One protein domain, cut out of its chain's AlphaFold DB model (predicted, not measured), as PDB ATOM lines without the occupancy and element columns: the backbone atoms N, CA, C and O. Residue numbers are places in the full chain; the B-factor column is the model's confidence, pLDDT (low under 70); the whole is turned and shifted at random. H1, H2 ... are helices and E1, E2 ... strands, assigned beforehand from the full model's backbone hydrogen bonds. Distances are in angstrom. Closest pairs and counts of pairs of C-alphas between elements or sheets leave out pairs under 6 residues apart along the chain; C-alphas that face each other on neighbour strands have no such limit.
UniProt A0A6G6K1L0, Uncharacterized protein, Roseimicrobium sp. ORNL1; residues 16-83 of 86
ATOM      1  N   VAL A  16      -9.546  32.452 -18.024       91.19
ATOM      2  CA  VAL A  16      -9.144  33.444 -19.024       91.19
ATOM      3  C   VAL A  16      -8.117  34.400 -18.428       91.19
ATOM      4  O   VAL A  16      -8.241  34.802 -17.269       91.19
ATOM      5  N   GLU A  17      -7.099  34.766 -19.207       89.00
ATOM      6  CA  GLU A  17      -6.197  35.851 -18.821       89.00
ATOM      7  C   GLU A  17      -6.938  37.188 -18.867       89.00
ATOM      8  O   GLU A  17      -7.650  37.490 -19.825       89.00
ATOM      9  N   VAL A  18      -6.766  37.989 -17.820       86.19
ATOM     10  CA  VAL A  18      -7.367  39.317 -17.692       86.19
ATOM     11  C   VAL A  18      -6.351  40.320 -17.166       86.19
ATOM     12  O   VAL A  18      -5.421  39.973 -16.434       86.19
ATOM     13  N   GLU A  19      -6.567  41.587 -17.497       82.50
ATOM     14  CA  GLU A  19      -5.941  42.696 -16.789       82.50
ATOM     15  C   GLU A  19      -6.762  43.014 -15.534       82.50
ATOM     16  O   GLU A  19      -7.989  43.127 -15.572       82.50
ATOM     17  N   ALA A  20      -6.075  43.143 -14.407       75.38
ATOM     18  CA  ALA A  20      -6.624  43.554 -13.133       75.38
ATOM     19  C   ALA A  20      -5.970  44.875 -12.732       75.38
ATOM     20  O   ALA A  20      -4.755  45.045 -12.821       75.38
ATOM     21  N   ALA A  21      -6.781  45.821 -12.271       70.62
ATOM     22  CA  ALA A  21      -6.293  47.124 -11.860       70.62
ATOM     23  C   ALA A  21      -6.758  47.460 -10.447       70.62
ATOM     24  O   ALA A  21      -7.953  47.432 -10.148       70.62
ATOM     25  N   LEU A  22      -5.818  47.872  -9.600       72.06
ATOM     26  CA  LEU A  22      -6.130  48.561  -8.351       72.06
ATOM     27  C   LEU A  22      -6.244  50.051  -8.673       72.06
ATOM     28  O   LEU A  22      -5.255  50.779  -8.765       72.06
ATOM     29  N   ASN A  23      -7.470  50.490  -8.961       64.12
ATOM     30  CA  ASN A  23      -7.698  51.822  -9.503       64.12
ATOM     31  C   ASN A  23      -7.538  52.903  -8.427       64.12
ATOM     32  O   ASN A  23      -8.159  52.868  -7.363       64.12
ATOM     33  N   ARG A  24      -6.749  53.923  -8.757       63.31
ATOM     34  CA  ARG A  24      -6.634  55.161  -7.992       63.31
ATOM     35  C   ARG A  24      -7.417  56.243  -8.728       63.31
ATOM     36  O   ARG A  24      -6.869  56.975  -9.549       63.31
ATOM     37  N   THR A  25      -8.723  56.317  -8.497       59.88
ATOM     38  CA  THR A  25      -9.526  57.429  -9.017       59.88
ATOM     39  C   THR A  25      -9.188  58.705  -8.249       59.88
ATOM     40  O   THR A  25      -9.058  58.688  -7.025       59.88
ATOM     41  N   TRP A  26      -9.060  59.829  -8.959       60.34
ATOM     42  CA  TRP A  26      -8.834  61.149  -8.350       60.34
ATOM     43  C   TRP A  26      -9.891  61.482  -7.286       60.34
ATOM     44  O   TRP A  26      -9.560  62.036  -6.242       60.34
ATOM     45  N   GLY A  27     -11.139  61.050  -7.508       64.75
ATOM     46  CA  GLY A  27     -12.216  61.156  -6.524       64.75
ATOM     47  C   GLY A  27     -11.902  60.456  -5.198       64.75
ATOM     48  O   GLY A  27     -12.129  61.049  -4.150       64.75
ATOM     49  N   ASN A  28     -11.302  59.257  -5.220       58.56
ATOM     50  CA  ASN A  28     -10.909  58.553  -3.995       58.56
ATOM     51  C   ASN A  28      -9.762  59.267  -3.279       58.56
ATOM     52  O   ASN A  28      -9.813  59.414  -2.070       58.56
ATOM     53  N   VAL A  29      -8.762  59.772  -4.007       61.47
ATOM     54  CA  VAL A  29      -7.624  60.495  -3.404       61.47
ATOM     55  C   VAL A  29      -8.076  61.759  -2.670       61.47
ATOM     56  O   VAL A  29      -7.558  62.060  -1.593       61.47
ATOM     57  N   ILE A  30      -9.041  62.481  -3.246       64.19
ATOM     58  CA  ILE A  30      -9.622  63.689  -2.651       64.19
ATOM     59  C   ILE A  30     -10.536  63.326  -1.472       64.19
ATOM     60  O   ILE A  30     -10.462  63.971  -0.431       64.19
ATOM     61  N   ALA A  31     -11.371  62.292  -1.611       63.19
ATOM     62  CA  ALA A  31     -12.346  61.910  -0.591       63.19
ATOM     63  C   ALA A  31     -11.729  61.216   0.633       63.19
ATOM     64  O   ALA A  31     -12.259  61.355   1.732       63.19
ATOM     65  N   THR A  32     -10.633  60.467   0.467       59.28
ATOM     66  CA  THR A  32     -10.041  59.662   1.552       59.28
ATOM     67  C   THR A  32      -8.737  60.221   2.108       59.28
ATOM     68  O   THR A  32      -8.164  59.602   2.996       59.28
ATOM     69  N   GLY A  33      -8.276  61.384   1.630       51.88
ATOM     70  CA  GLY A  33      -7.088  62.061   2.155       51.88
ATOM     71  C   GLY A  33      -5.825  61.212   2.008       51.88
ATOM     72  O   GLY A  33      -5.420  60.519   2.931       51.88
ATOM     73  N   PHE A  34      -5.185  61.258   0.836       52.09
ATOM     74  CA  PHE A  34      -3.927  60.537   0.562       52.09
ATOM     75  C   PHE A  34      -3.984  59.006   0.759       52.09
ATOM     76  O   PHE A  34      -2.940  58.360   0.846       52.09
ATOM     77  N   GLY A  35      -5.179  58.407   0.757       50.72
ATOM     78  CA  GLY A  35      -5.367  56.962   0.859       50.72
ATOM     79  C   GLY A  35      -4.707  56.221  -0.304       50.72
ATOM     80  O   GLY A  35      -5.178  56.237  -1.442       50.72
ATOM     81  N   SER A  36      -3.579  55.585  -0.017       55.97
ATOM     82  CA  SER A  36      -2.923  54.605  -0.871       55.97
ATOM     83  C   SER A  36      -3.839  53.382  -1.008       55.97
ATOM     84  O   SER A  36      -4.003  52.650  -0.039       55.97
ATOM     85  N   SER A  37      -4.454  53.153  -2.178       68.50
ATOM     86  CA  SER A  37      -5.300  51.969  -2.451       68.50
ATOM     87  C   SER A  37      -4.465  50.688  -2.607       68.50
ATOM     88  O   SER A  37      -4.511  50.020  -3.639       68.50
ATOM     89  N   VAL A  38      -3.628  50.385  -1.621       75.62
ATOM     90  CA  VAL A  38      -2.895  49.123  -1.553       75.62
ATOM     91  C   VAL A  38      -3.884  48.028  -1.177       75.62
ATOM     92  O   VAL A  38      -4.691  48.194  -0.264       75.62
ATOM     93  N   LEU A  39      -3.835  46.907  -1.893       79.56
ATOM     94  CA  LEU A  39      -4.470  45.687  -1.424       79.56
ATOM     95  C   LEU A  39      -3.603  45.136  -0.301       79.56
ATOM     96  O   LEU A  39      -2.478  44.700  -0.547       79.56
ATOM     97  N   GLU A  40      -4.129  45.164   0.912       81.81
ATOM     98  CA  GLU A  40      -3.526  44.506   2.061       81.81
ATOM     99  C   GLU A  40      -4.170  43.137   2.262       81.81
ATOM    100  O   GLU A  40      -5.378  42.965   2.079       81.81
ATOM    101  N   ILE A  41      -3.364  42.151   2.642       82.88
ATOM    102  CA  ILE A  41      -3.846  40.817   2.994       82.88
ATOM    103  C   ILE A  41      -3.451  40.488   4.426       82.88
ATOM    104  O   ILE A  41      -2.427  40.945   4.935       82.88
ATOM    105  N   ARG A  42      -4.261  39.650   5.072       85.06
ATOM    106  CA  ARG A  42      -3.968  39.089   6.387       85.06
ATOM    107  C   ARG A  42      -4.225  37.596   6.363       85.06
ATOM    108  O   ARG A  42      -5.322  37.163   6.014       85.06
ATOM    109  N   ASN A  43      -3.238  36.809   6.774       82.00
ATOM    110  CA  ASN A  43      -3.402  35.370   6.936       82.00
ATOM    111  C   ASN A  43      -3.582  35.022   8.421       82.00
ATOM    112  O   ASN A  43      -2.656  35.142   9.225       82.00
ATOM    113  N   GLY A  44      -4.794  34.617   8.802       86.50
ATOM    114  CA  GLY A  44      -5.120  34.237  10.176       86.50
ATOM    115  C   GLY A  44      -4.947  35.390  11.174       86.50
ATOM    116  O   GLY A  44      -5.667  36.391  11.105       86.50
ATOM    117  N   LYS A  45      -4.021  35.209  12.128       88.69
ATOM    118  CA  LYS A  45      -3.697  36.171  13.200       88.69
ATOM    119  C   LYS A  45      -2.458  37.033  12.915       88.69
ATOM    120  O   LYS A  45      -2.029  37.743  13.815       88.69
ATOM    121  N   ALA A  46      -1.864  36.939  11.723       83.56
ATOM    122  CA  ALA A  46      -0.736  37.787  11.344       83.56
ATOM    123  C   ALA A  46      -1.147  39.266  11.251       83.56
ATOM    124  O   ALA A  46      -2.339  39.572  11.167       83.56
ATOM    125  N   ASP A  47      -0.164  40.160  11.224       86.19
ATOM    126  CA  ASP A  47      -0.405  41.568  10.922       86.19
ATOM    127  C   ASP A  47      -0.852  41.747   9.466       86.19
ATOM    128  O   ASP A  47      -0.585  40.912   8.593       86.19
ATOM    129  N   TRP A  48      -1.576  42.837   9.214       83.25
ATOM    130  CA  TRP A  48      -1.898  43.254   7.854       83.25
ATOM    131  C   TRP A  48      -0.610  43.585   7.111       83.25
ATOM    132  O   TRP A  48       0.250  44.289   7.642       83.25
ATOM    133  N   MET A  49      -0.484  43.074   5.889       81.06
ATOM    134  CA  MET A  49       0.666  43.363   5.043       81.06
ATOM    135  C   MET A  49       0.228  43.846   3.664       81.06
ATOM    136  O   MET A  49      -0.733  43.307   3.100       81.06
ATOM    137  N   PRO A  50       0.946  44.820   3.086       81.81
ATOM    138  CA  PRO A  50       0.707  45.247   1.721       81.81
ATOM    139  C   PRO A  50       1.025  44.089   0.773       81.81
ATOM    140  O   PRO A  50       2.067  43.451   0.895       81.81
ATOM    141  N   PHE A  51       0.131  43.802  -0.168       80.19
ATOM    142  CA  PHE A  51       0.274  42.707  -1.134       80.19
ATOM    143  C   PHE A  51       0.389  43.215  -2.570       80.19
ATOM    144  O   PHE A  51       1.205  42.722  -3.353       80.19
ATOM    145  N   MET A  52      -0.404  44.230  -2.916       80.12
ATOM    146  CA  MET A  52      -0.361  44.872  -4.227       80.12
ATOM    147  C   MET A  52      -0.540  46.377  -4.104       80.12
ATOM    148  O   MET A  52      -1.413  46.855  -3.386       80.12
ATOM    149  N   THR A  53       0.260  47.128  -4.847       76.19
ATOM    150  CA  THR A  53       0.095  48.574  -5.012       76.19
ATOM    151  C   THR A  53      -0.886  48.898  -6.141       76.19
ATOM    152  O   THR A  53      -1.108  48.055  -7.016       76.19
ATOM    153  N   PRO A  54      -1.463  50.119  -6.154       71.94
ATOM    154  CA  PRO A  54      -2.219  50.623  -7.292       71.94
ATOM    155  C   PRO A  54      -1.407  50.539  -8.585       71.94
ATOM    156  O   PRO A  54      -0.461  51.298  -8.786       71.94
ATOM    157  N   ASP A  55      -1.802  49.626  -9.459       71.62
ATOM    158  CA  ASP A  55      -1.232  49.428 -10.784       71.62
ATOM    159  C   ASP A  55      -2.366  49.025 -11.734       71.62
ATOM    160  O   ASP A  55      -3.318  48.358 -11.324       71.62
ATOM    161  N   ARG A  56      -2.289  49.474 -12.989       71.62
ATOM    162  CA  ARG A  56      -3.214  49.102 -14.071       71.62
ATOM    163  C   ARG A  56      -2.697  47.945 -14.923       71.62
ATOM    164  O   ARG A  56      -3.432  47.482 -15.783       71.62
ATOM    165  N   SER A  57      -1.463  47.500 -14.696       69.94
ATOM    166  CA  SER A  57      -0.797  46.468 -15.494       69.94
ATOM    167  C   SER A  57      -0.779  45.079 -14.846       69.94
ATOM    168  O   SER A  57      -0.155  44.158 -15.380       69.94
ATOM    169  N   ALA A  58      -1.461  44.885 -13.710       74.81
ATOM    170  CA  ALA A  58      -1.466  43.578 -13.066       74.81
ATOM    171  C   ALA A  58      -2.224  42.564 -13.936       74.81
ATOM    172  O   ALA A  58      -3.324  42.822 -14.418       74.81
ATOM    173  N   ARG A  59      -1.635  41.385 -14.132       79.19
ATOM    174  CA  ARG A  59      -2.271  40.272 -14.844       79.19
ATOM    175  C   ARG A  59      -2.923  39.310 -13.860       79.19
ATOM    176  O   ARG A  59      -2.393  39.063 -12.773       79.19
ATOM    177  N   GLY A  60      -4.053  38.744 -14.265       86.06
ATOM    178  CA  GLY A  60      -4.785  37.749 -13.498       86.06
ATOM    179  C   GLY A  60      -5.387  36.652 -14.367       86.06
ATOM    180  O   GLY A  60      -5.423  36.742 -15.591       86.06
ATOM    181  N   LEU A  61      -5.865  35.609 -13.700       89.38
ATOM    182  CA  LEU A  61      -6.655  34.530 -14.275       89.38
ATOM    183  C   LEU A  61      -8.057  34.585 -13.679       89.38
ATOM    184  O   LEU A  61      -8.211  34.477 -12.461       89.38
ATOM    185  N   TYR A  62      -9.065  34.737 -14.528       91.06
ATOM    186  CA  TYR A  62     -10.457  34.858 -14.117       91.06
ATOM    187  C   TYR A  62     -11.280  33.662 -14.595       91.06
ATOM    188  O   TYR A  62     -11.189  33.253 -15.750       91.06
ATOM    189  N   CYS A  63     -12.105  33.099 -13.715       93.44
ATOM    190  CA  CYS A  63     -13.103  32.100 -14.083       93.44
ATOM    191  C   CYS A  63     -14.445  32.786 -14.335       93.44
ATOM    192  O   CYS A  63     -15.078  33.281 -13.404       93.44
ATOM    193  N   THR A  64     -14.926  32.751 -15.576       91.44
ATOM    194  CA  THR A  64     -16.193  33.390 -15.969       91.44
ATOM    195  C   THR A  64     -17.434  32.698 -15.403       91.44
ATOM    196  O   THR A  64     -18.493  33.317 -15.340       91.44
ATOM    197  N   LYS A  65     -17.314  31.441 -14.955       94.25
ATOM    198  CA  LYS A  65     -18.432  30.653 -14.417       94.25
ATOM    199  C   LYS A  65     -18.659  30.838 -12.920       94.25
ATOM    200  O   LYS A  65     -19.802  30.985 -12.502       94.25
ATOM    201  N   CYS A  66     -17.600  30.800 -12.109       94.19
ATOM    202  CA  CYS A  66     -17.717  30.913 -10.647       94.19
ATOM    203  C   CYS A  66     -17.184  32.233 -10.074       94.19
ATOM    204  O   CYS A  66     -17.329  32.476  -8.880       94.19
ATOM    205  N   GLY A  67     -16.560  33.077 -10.899       89.38
ATOM    206  CA  GLY A  67     -16.027  34.372 -10.482       89.38
ATOM    207  C   GLY A  67     -14.690  34.310  -9.741       89.38
ATOM    208  O   GLY A  67     -14.241  35.333  -9.229       89.38
ATOM    209  N   SER A  68     -14.034  33.145  -9.661       92.00
ATOM    210  CA  SER A  68     -12.715  33.045  -9.026       92.00
ATOM    211  C   SER A  68     -11.692  33.891  -9.780       92.00
ATOM    212  O   SER A  68     -11.546  33.734 -10.995       92.00
ATOM    213  N   LEU A  69     -10.945  34.723  -9.061       88.38
ATOM    214  CA  LEU A  69      -9.879  35.546  -9.612       88.38
ATOM    215  C   LEU A  69      -8.561  35.225  -8.907       88.38
ATOM    216  O   LEU A  69      -8.459  35.347  -7.688       88.38
ATOM    217  N   THR A  70      -7.547  34.875  -9.690       86.94
ATOM    218  CA  THR A  70      -6.169  34.724  -9.220       86.94
ATOM    219  C   THR A  70      -5.342  35.866  -9.782       86.94
ATOM    220  O   THR A  70      -5.199  35.980 -10.996       86.94
ATOM    221  N   ILE A  71      -4.782  36.700  -8.912       84.38
ATOM    222  CA  ILE A  71      -3.893  37.809  -9.279       84.38
ATOM    223  C   ILE A  71      -2.510  37.573  -8.687       84.38
ATOM    224  O   ILE A  71      -2.383  37.126  -7.546       84.38
ATOM    225  N   ALA A  72      -1.471  37.867  -9.465       77.44
ATOM    226  CA  ALA A  72      -0.108  37.861  -8.953       77.44
ATOM    227  C   ALA A  72       0.165  39.159  -8.177       77.44
ATOM    228  O   ALA A  72      -0.305  40.220  -8.600       77.44
ATOM    229  N   PRO A  73       0.957  39.120  -7.090       76.94
ATOM    230  CA  PRO A  73       1.364  40.341  -6.415       76.94
ATOM    231  C   PRO A  73       2.154  41.256  -7.361       76.94
ATOM    232  O   PRO A  73       2.893  40.792  -8.238       76.94
ATOM    233  N   THR A  74       2.012  42.567  -7.172       76.00
ATOM    234  CA  THR A  74       2.809  43.588  -7.874       76.00
ATOM    235  C   THR A  74       4.057  43.975  -7.086       76.00
ATOM    236  O   THR A  74       5.032  44.441  -7.668       76.00
ATOM    237  N   LEU A  75       4.073  43.728  -5.772       79.50
ATOM    238  CA  LEU A  75       5.245  43.952  -4.932       79.50
ATOM    239  C   LEU A  75       6.341  42.925  -5.233       79.50
ATOM    240  O   LEU A  75       6.133  41.719  -5.105       79.50
ATOM    241  N   GLY A  76       7.528  43.415  -5.600       78.62
ATOM    242  CA  GLY A  76       8.655  42.576  -6.020       78.62
ATOM    243  C   GLY A  76       9.105  41.554  -4.970       78.62
ATOM    244  O   GLY A  76       9.457  40.435  -5.326       78.62
ATOM    245  N   GLU A  77       9.039  41.892  -3.680       82.75
ATOM    246  CA  GLU A  77       9.364  40.955  -2.592       82.75
ATOM    247  C   GLU A  77       8.449  39.721  -2.577       82.75
ATOM    248  O   GLU A  77       8.940  38.592  -2.515       82.75
ATOM    249  N   HIS A  78       7.138  39.915  -2.742       81.88
ATOM    250  CA  HIS A  78       6.157  38.829  -2.765       81.88
ATOM    251  C   HIS A  78       6.246  38.035  -4.060       81.88
ATOM    252  O   HIS A  78       6.105  36.816  -4.051       81.88
ATOM    253  N   ARG A  79       6.541  38.708  -5.179       78.56
ATOM    254  CA  ARG A  79       6.810  38.032  -6.454       78.56
ATOM    255  C   ARG A  79       8.015  37.101  -6.348       78.56
ATOM    256  O   ARG A  79       7.902  35.955  -6.767       78.56
ATOM    257  N   ARG A  80       9.121  37.548  -5.739       81.94
ATOM    258  CA  ARG A  80      10.305  36.708  -5.479       81.94
ATOM    259  C   ARG A  80       9.990  35.514  -4.600       81.94
ATOM    260  O   ARG A  80      10.351  34.396  -4.950       81.94
ATOM    261  N   ALA A  81       9.293  35.742  -3.488       79.62
ATOM    262  CA  ALA A  81       8.917  34.677  -2.561       79.62
ATOM    263  C   ALA A  81       8.066  33.582  -3.231       79.62
ATOM    264  O   ALA A  81       8.126  32.423  -2.831       79.62
ATOM    265  N   LEU A  82       7.298  33.946  -4.261       73.75
ATOM    266  CA  LEU A  82       6.446  33.039  -5.029       73.75
ATOM    267  C   LEU A  82       7.097  32.510  -6.321       73.75
ATOM    268  O   LEU A  82       6.444  31.772  -7.053       73.75
ATOM    269  N   GLY A  83       8.346  32.882  -6.627       77.75
ATOM    270  CA  GLY A  83       9.020  32.479  -7.868       77.75
ATOM    271  C   GLY A  83       8.390  33.065  -9.140       77.75
ATOM    272  O   GLY A  83       8.412  32.424 -10.184       77.75
TER     273      GLY A  83
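AT A GLANCE: This is residues 16 to 83 of the 86 residues of an uncharacterized protein of Roseimicrobium sp. ORNL1 (UniProt A0A6G6K1L0). Two small antiparallel sheets stand apart in a loose model: a three-strand sheet of E1, E4 and E5, and a two-strand hairpin of E2 and E3. Between E1 and E2 the backbone makes a far excursion that holds the short helix H1, while the short helix H2 follows E5 near the end of the printed part. The printed part has 68 residues, with two named helices and five named strands in the order E1, H1, E2, E3, E4, E5, H2, and its class is mixed, helices and strands. The larger sheet has the order E1, E4, E5, all antiparallel. The whole is loose, with a radius of gyration of the C-alphas of 13.7 A and spans of 35 by 29 by 22 A.

IN THESE COORDINATES: E1 is residues 16 to 20, 12.0 A long, and begins at C-alpha 16 at (-9.144, 33.444, -19.024). H1 is residues 26 to 32, 10.1 A long, from C-alpha 26 at (-8.834, 61.149, -8.350). E2 is residues 39 to 41, 6.6 A, and E3 is residues 49 to 52, 9.4 A. E4, the longest strand, is residues 58 to 63, 16.4 A. E5 is residues 69 to 71, 6.4 A. H2 is residues 76 to 81, 8.6 A, ending at C-alpha 81 at (8.917, 34.677, -2.561).

HOW THE PARTS SIT: In the larger sheet E1 is an edge strand and antiparallel to E4 at 137 degrees, with N 18 and O 60 within hydrogen-bond range at 2.9 A. E4 is the inner strand. E4 and E5 form a hairpin, antiparallel at 158 degrees, with N 61 and O 70 2.8 A apart. E2 and E3 form the other hairpin, antiparallel at 137 degrees, with N 39 and O 52 2.8 A apart and N 49 and O 41 3.0 A apart. E3 is apart from E1, E4 and E5, and so is E2. H1 is not on the larger sheet and is apart from E3 and H2. H2 is not on that sheet either; its closest C-alpha to E3 is that of His 78, 7.2 A from that of Phe 51. In H1 and H2 every O i to N i+4 pair is within hydrogen-bond range.

THE WHOLE: The two C-alphas farthest apart, those of Gly 33 and Lys 65, are 37.3 A from each other. The printed part has no cut. No link is long. H1 has its centre farthest from the mean of the C-alphas, at 18.2 A. The mean pLDDT of the printed part is 77.1, and residues 23 to 37 and residue 57 are under 70.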